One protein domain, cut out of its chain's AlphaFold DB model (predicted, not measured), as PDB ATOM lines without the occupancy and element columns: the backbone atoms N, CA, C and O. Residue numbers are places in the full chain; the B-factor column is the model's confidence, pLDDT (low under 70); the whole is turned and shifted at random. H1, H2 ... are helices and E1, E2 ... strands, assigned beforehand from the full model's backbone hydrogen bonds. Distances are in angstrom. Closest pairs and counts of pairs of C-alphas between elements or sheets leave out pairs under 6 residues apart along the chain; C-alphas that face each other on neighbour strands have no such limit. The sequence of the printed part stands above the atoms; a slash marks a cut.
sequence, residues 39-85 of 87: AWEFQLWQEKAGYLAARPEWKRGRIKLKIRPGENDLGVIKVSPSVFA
ATOM      1  N   ALA A  39      50.119 -56.014 -33.600       96.25
ATOM      2  CA  ALA A  39      48.875 -55.593 -32.971       96.25
ATOM      3  C   ALA A  39      49.141 -55.242 -31.505       96.25
ATOM      4  O   ALA A  39      49.592 -56.090 -30.738       96.25
ATOM      5  N   TRP A  40      48.834 -54.006 -31.132       94.88
ATOM      6  CA  TRP A  40      49.016 -53.478 -29.787       94.88
ATOM      7  C   TRP A  40      47.689 -53.002 -29.221       94.88
ATOM      8  O   TRP A  40      46.819 -52.521 -29.952       94.88
ATOM      9  N   GLU A  41      47.547 -53.124 -27.906       94.25
ATOM     10  CA  GLU A  41      46.480 -52.482 -27.154       94.25
ATOM     11  C   GLU A  41      47.084 -51.373 -26.292       94.25
ATOM     12  O   GLU A  41      48.012 -51.612 -25.526       94.25
ATOM     13  N   PHE A  42      46.547 -50.165 -26.423       94.06
ATOM     14  CA  PHE A  42      46.911 -49.000 -25.627       94.06
ATOM     15  C   PHE A  42      45.784 -48.672 -24.660       94.06
ATOM     16  O   PHE A  42      44.620 -48.948 -24.944       94.06
ATOM     17  N   GLN A  43      46.122 -48.048 -23.537       95.00
ATOM     18  CA  GLN A  43      45.172 -47.622 -22.518       95.00
ATOM     19  C   GLN A  43      45.393 -46.137 -22.230       95.00
ATOM     20  O   GLN A  43      46.486 -45.743 -21.833       95.00
ATOM     21  N   LEU A  44      44.357 -45.321 -22.426       94.81
ATOM     22  CA  LEU A  44      44.389 -43.891 -22.137       94.81
ATOM     23  C   LEU A  44      43.759 -43.614 -20.781       94.81
ATOM     24  O   LEU A  44      42.684 -44.127 -20.448       94.81
ATOM     25  N   TRP A  45      44.426 -42.771 -20.006       94.44
ATOM     26  CA  TRP A  45      44.024 -42.450 -18.653       94.44
ATOM     27  C   TRP A  45      44.487 -41.040 -18.277       94.44
ATOM     28  O   TRP A  45      45.526 -40.583 -18.747       94.44
ATOM     29  N   GLN A  46      43.701 -40.364 -17.444       93.25
ATOM     30  CA  GLN A  46      44.025 -39.074 -16.848       93.25
ATOM     31  C   GLN A  46      43.555 -39.062 -15.391       93.25
ATOM     32  O   GLN A  46      42.543 -39.668 -15.056       93.25
ATOM     33  N   GLU A  47      44.290 -38.365 -14.531       91.00
ATOM     34  CA  GLU A  47      44.162 -38.437 -13.070       91.00
ATOM     35  C   GLU A  47      42.747 -38.157 -12.543       91.00
ATOM     36  O   GLU A  47      42.250 -38.886 -11.690       91.00
ATOM     37  N   LYS A  48      42.071 -37.148 -13.099       88.94
ATOM     38  CA  LYS A  48      40.727 -36.717 -12.699       88.94
ATOM     39  C   LYS A  48      39.630 -37.587 -13.322       88.94
ATOM     40  O   LYS A  48      38.735 -38.071 -12.640       88.94
ATOM     41  N   ALA A  49      39.690 -37.812 -14.633       90.44
ATOM     42  CA  ALA A  49      38.661 -38.556 -15.365       90.44
ATOM     43  C   ALA A  49      38.782 -40.083 -15.209       90.44
ATOM     44  O   ALA A  49      37.827 -40.825 -15.456       90.44
ATOM     45  N   GLY A  50      39.950 -40.578 -14.809       91.94
ATOM     46  CA  GLY A  50      40.295 -41.986 -14.889       91.94
ATOM     47  C   GLY A  50      40.502 -42.418 -16.341       91.94
ATOM     48  O   GLY A  50      41.231 -41.794 -17.107       91.94
ATOM     49  N   TYR A  51      39.877 -43.526 -16.732       93.38
ATOM     50  CA  TYR A  51      40.028 -44.083 -18.074       93.38
ATOM     51  C   TYR A  51      39.279 -43.271 -19.137       93.38
ATOM     52  O   TYR A  51      38.052 -43.169 -19.099       93.38
ATOM     53  N   LEU A  52      40.004 -42.762 -20.133       92.19
ATOM     54  CA  LEU A  52      39.452 -41.850 -21.133       92.19
ATOM     55  C   LEU A  52      38.734 -42.600 -22.261       92.19
ATOM     56  O   LEU A  52      39.353 -43.068 -23.216       92.19
ATOM     57  N   ALA A  53      37.406 -42.668 -22.195       85.75
ATOM     58  CA  ALA A  53      36.562 -43.143 -23.294       85.75
ATOM     59  C   ALA A  53      36.268 -42.006 -24.293       85.75
ATOM     60  O   ALA A  53      35.146 -41.520 -24.394       85.75
ATOM     61  N   ALA A  54      37.298 -41.552 -25.017       86.69
ATOM     62  CA  ALA A  54      37.178 -40.451 -25.983       86.69
ATOM     63  C   ALA A  54      36.257 -40.777 -27.176       86.69
ATOM     64  O   ALA A  54      35.734 -39.879 -27.832       86.69
ATOM     65  N   ARG A  55      36.061 -42.069 -27.457       87.00
ATOM     66  CA  ARG A  55      35.132 -42.567 -28.472       87.00
ATOM     67  C   ARG A  55      34.198 -43.618 -27.860       87.00
ATOM     68  O   ARG A  55      34.655 -44.357 -26.981       87.00
ATOM     69  N   PRO A  56      32.928 -43.724 -28.300       85.50
ATOM     70  CA  PRO A  56      31.953 -44.656 -27.720       85.50
ATOM     71  C   PRO A  56      32.399 -46.125 -27.727       85.50
ATOM     72  O   PRO A  56      32.037 -46.898 -26.842       85.50
ATOM     73  N   GLU A  57      33.207 -46.522 -28.709       89.06
ATOM     74  CA  GLU A  57      33.721 -47.881 -28.854       89.06
ATOM     75  C   GLU A  57      34.885 -48.214 -27.900       89.06
ATOM     76  O   GLU A  57      35.224 -49.387 -27.718       89.06
ATOM     77  N   TRP A  58      35.488 -47.215 -27.242       90.88
ATOM     78  CA  TRP A  58      36.636 -47.407 -26.352       90.88
ATOM     79  C   TRP A  58      36.202 -47.750 -24.936       90.88
ATOM     80  O   TRP A  58      35.994 -46.895 -24.073       90.88
ATOM     81  N   LYS A  59      36.146 -49.048 -24.647       91.31
ATOM     82  CA  LYS A  59      35.878 -49.526 -23.291       91.31
ATOM     83  C   LYS A  59      37.086 -49.271 -22.398       91.31
ATOM     84  O   LYS A  59      38.185 -49.746 -22.676       91.31
ATOM     85  N   ARG A  60      36.873 -48.521 -21.311       91.44
ATOM     86  CA  ARG A  60      37.930 -48.088 -20.381       91.44
ATOM     87  C   ARG A  60      39.087 -47.376 -21.103       91.44
ATOM     88  O   ARG A  60      40.214 -47.487 -20.665       91.44
ATOM     89  N   GLY A  61      38.863 -46.677 -22.215       92.38
ATOM     90  CA  GLY A  61      39.964 -46.022 -22.937       92.38
ATOM     91  C   GLY A  61      40.990 -46.989 -23.536       92.38
ATOM     92  O   GLY A  61      42.140 -46.608 -23.737       92.38
ATOM     93  N   ARG A  62      40.596 -48.246 -23.789       94.50
ATOM     94  CA  ARG A  62      41.420 -49.216 -24.516       94.50
ATOM     95  C   ARG A  62      41.251 -49.056 -26.015       94.50
ATOM     96  O   ARG A  62      40.124 -49.007 -26.507       94.50
ATOM     97  N   ILE A  63      42.370 -49.046 -26.729       93.06
ATOM     98  CA  ILE A  63      42.421 -48.904 -28.184       93.06
ATOM     99  C   ILE A  63      43.310 -50.002 -28.748       93.06
ATOM    100  O   ILE A  63      44.449 -50.154 -28.317       93.06
ATOM    101  N   LYS A  64      42.812 -50.736 -29.743       93.69
ATOM    102  CA  LYS A  64      43.606 -51.719 -30.485       93.69
ATOM    103  C   LYS A  64      44.071 -51.121 -31.798       93.69
ATOM    104  O   LYS A  64      43.255 -50.627 -32.573       93.69
ATOM    105  N   LEU A  65      45.370 -51.182 -32.052       92.81
ATOM    106  CA  LEU A  65      45.995 -50.597 -33.230       92.81
ATOM    107  C   LEU A  65      47.006 -51.570 -33.822       92.81
ATOM    108  O   LEU A  65      47.711 -52.277 -33.106       92.81
ATOM    109  N   LYS A  66      47.078 -51.598 -35.152       95.88
ATOM    110  CA  LYS A  66      48.100 -52.352 -35.876       95.88
ATOM    111  C   LYS A  66      49.229 -51.403 -36.254       95.88
ATOM    112  O   LYS A  66      49.077 -50.624 -37.193       95.88
ATOM    113  N   ILE A  67      50.337 -51.500 -35.534       96.25
ATOM    114  CA  ILE A  67      51.549 -50.719 -35.758       96.25
ATOM    115  C   ILE A  67      52.272 -51.254 -36.988       96.25
ATOM    116  O   ILE A  67      52.604 -52.442 -37.074       96.25
ATOM    117  N   ARG A  68      52.478 -50.364 -37.955       95.62
ATOM    118  CA  ARG A  68      53.207 -50.609 -39.202       95.62
ATOM    119  C   ARG A  68      54.641 -50.079 -39.081       95.62
ATOM    120  O   ARG A  68      54.889 -49.243 -38.216       95.62
ATOM    121  N   PRO A  69      55.582 -50.529 -39.929       96.25
ATOM    122  CA  PRO A  69      56.894 -49.895 -40.014       96.25
ATOM    123  C   PRO A  69      56.771 -48.386 -40.272       96.25
ATOM    124  O   PRO A  69      55.968 -47.975 -41.110       96.25
ATOM    125  N   GLY A  70      57.584 -47.583 -39.585       94.50
ATOM    126  CA  GLY A  70      57.594 -46.124 -39.717       94.50
ATOM    127  C   GLY A  70      56.657 -45.405 -38.745       94.50
ATOM    128  O   GLY A  70      56.367 -45.889 -37.650       94.50
ATOM    129  N   GLU A  71      56.219 -44.210 -39.135       93.38
ATOM    130  CA  GLU A  71      55.366 -43.356 -38.309       93.38
ATOM    131  C   GLU A  71      53.910 -43.835 -38.331       93.38
ATOM    132  O   GLU A  71      53.344 -44.130 -39.384       93.38
ATOM    133  N   ASN A  72      53.303 -43.932 -37.148       94.06
ATOM    134  CA  ASN A  72      51.902 -44.298 -36.979       94.06
ATOM    135  C   ASN A  72      51.213 -43.162 -36.221       94.06
ATOM    136  O   ASN A  72      51.357 -43.061 -35.003       94.06
ATOM    137  N   ASP A  73      50.485 -42.313 -36.942       93.31
ATOM    138  CA  ASP A  73      49.765 -41.183 -36.360       93.31
ATOM    139  C   ASP A  73      48.353 -41.593 -35.906       93.31
ATOM    140  O   ASP A  73      47.608 -42.259 -36.632       93.31
ATOM    141  N   LEU A  74      47.985 -41.194 -34.687       89.00
ATOM    142  CA  LEU A  74      46.652 -41.398 -34.106       89.00
ATOM    143  C   LEU A  74      45.727 -40.197 -34.317       89.00
ATOM    144  O   LEU A  74      44.522 -40.290 -34.051       89.00
ATOM    145  N   GLY A  75      46.279 -39.085 -34.797       91.81
ATOM    146  CA  GLY A  75      45.612 -37.804 -34.882       91.81
ATOM    147  C   GLY A  75      45.218 -37.260 -33.509       91.81
ATOM    148  O   GLY A  75      45.637 -37.733 -32.450       91.81
ATOM    149  N   VAL A  76      44.360 -36.242 -33.523       93.38
ATOM    150  CA  VAL A  76      43.867 -35.613 -32.295       93.38
ATOM    151  C   VAL A  76      42.743 -36.447 -31.686       93.38
ATOM    152  O   VAL A  76      41.661 -36.597 -32.263       93.38
ATOM    153  N   ILE A  77      42.975 -36.941 -30.473       92.44
ATOM    154  CA  ILE A  77      41.967 -37.631 -29.666       92.44
ATOM    155  C   ILE A  77      41.163 -36.577 -28.901       92.44
ATOM    156  O   ILE A  77      41.618 -36.029 -27.901       92.44
ATOM    157  N   LYS A  78      39.958 -36.266 -29.388       93.31
ATOM    158  CA  LYS A  78      39.066 -35.292 -28.745       93.31
ATOM    159  C   LYS A  78      38.382 -35.911 -27.530       93.31
ATOM    160  O   LYS A  78      37.715 -36.931 -27.656       93.31
ATOM    161  N   VAL A  79      38.499 -35.259 -26.379       92.06
ATOM    162  CA  VAL A  79      37.852 -35.665 -25.126       92.06
ATOM    163  C   VAL A  79      36.834 -34.597 -24.738       92.06
ATOM    164  O   VAL A  79      37.157 -33.411 -24.726       92.06
ATOM    165  N   SER A  80      35.594 -35.001 -24.449       90.88
ATOM    166  CA  SER A  80      34.554 -34.066 -24.003       90.88
ATOM    167  C   SER A  80      34.911 -33.483 -22.631       90.88
ATOM    168  O   SER A  80      35.207 -34.268 -21.732       90.88
ATOM    169  N   PRO A  81      34.801 -32.161 -22.402       90.19
ATOM    170  CA  PRO A  81      35.011 -31.569 -21.078       90.19
ATOM    171  C   PRO A  81      34.130 -32.179 -19.978       90.19
ATOM    172  O   PRO A  81      34.524 -32.214 -18.815       90.19
ATOM    173  N   SER A  82      32.959 -32.712 -20.344       89.44
ATOM    174  CA  SER A  82      32.024 -33.343 -19.407       89.44
ATOM    175  C   SER A  82      32.620 -34.534 -18.653       89.44
ATOM    176  O   SER A  82      32.166 -34.834 -17.557       89.44
ATOM    177  N   VAL A  83      33.659 -35.195 -19.181       87.50
ATOM    178  CA  VAL A  83      34.302 -36.321 -18.476       87.50
ATOM    179  C   VAL A  83      35.085 -35.883 -17.232       87.50
ATOM    180  O   VAL A  83      35.486 -36.728 -16.437       87.50
ATOM    181  N   PHE A  84      35.303 -34.575 -17.062       88.00
ATOM    182  CA  PHE A  84      36.032 -33.979 -15.940       88.00
ATOM    183  C   PHE A  84      35.127 -33.214 -14.962       88.00
ATOM    184  O   PHE A  84      35.641 -32.667 -13.985       88.00
ATOM    185  N   ALA A  85      33.823 -33.099 -15.240       82.94
ATOM    186  CA  ALA A  85      32.923 -32.204 -14.509       82.94
ATOM    187  C   ALA A  85      32.557 -32.720 -13.104       82.94
ATOM    188  O   ALA A  85      32.456 -31.919 -12.180       82.94
TER     189      ALA A  85
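What this domain is: This is residues 39 to 85 of the 87 residues of an uncharacterized protein of Planctomycetaceae bacterium (UniProt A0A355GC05). This is a rod with little regular structure: strands E1 and E2 form a two-stranded hairpin toward one end, and a long unnamed stretch, residues 68 to 80, runs back along the length to the short helix H1 at the other end. The 47 printed residues hold E1, E2 and H1 in that order, a mixed class with 15 residues in named elements. The whole is loose, with a radius of gyration of the C-alphas of 11.9 A and spans of 39 by 19 by 17 A.

Where its parts are: E2, residues 62 to 67, is 15.2 A long. E1, residues 39 to 43, is 13.7 A long and begins at C-alpha 39 (48.875, -55.593, -32.971). H1, residues 81 to 84, ends at C-alpha 84 (36.032, -33.979, -15.940).

How they stand to each other: E1 and E2 are antiparallel at 147 degrees, a hairpin; N 42 and O 63 are 2.8 A apart, within hydrogen-bond range. Residues 45 to 46 pair antiparallel with 50 to 51. E1 and H1 are apart. H1 is too short for an O i to N i+4 pair; its 1 O i to N i+3 pair is within range.

The domain as a whole: The C-alphas farthest apart, of Pro 69 and Ala 85, are 39.2 A apart. Both links are long, 18 and 13 residues. The printed part has no cut, and no printed residue is under 70 in pLDDT.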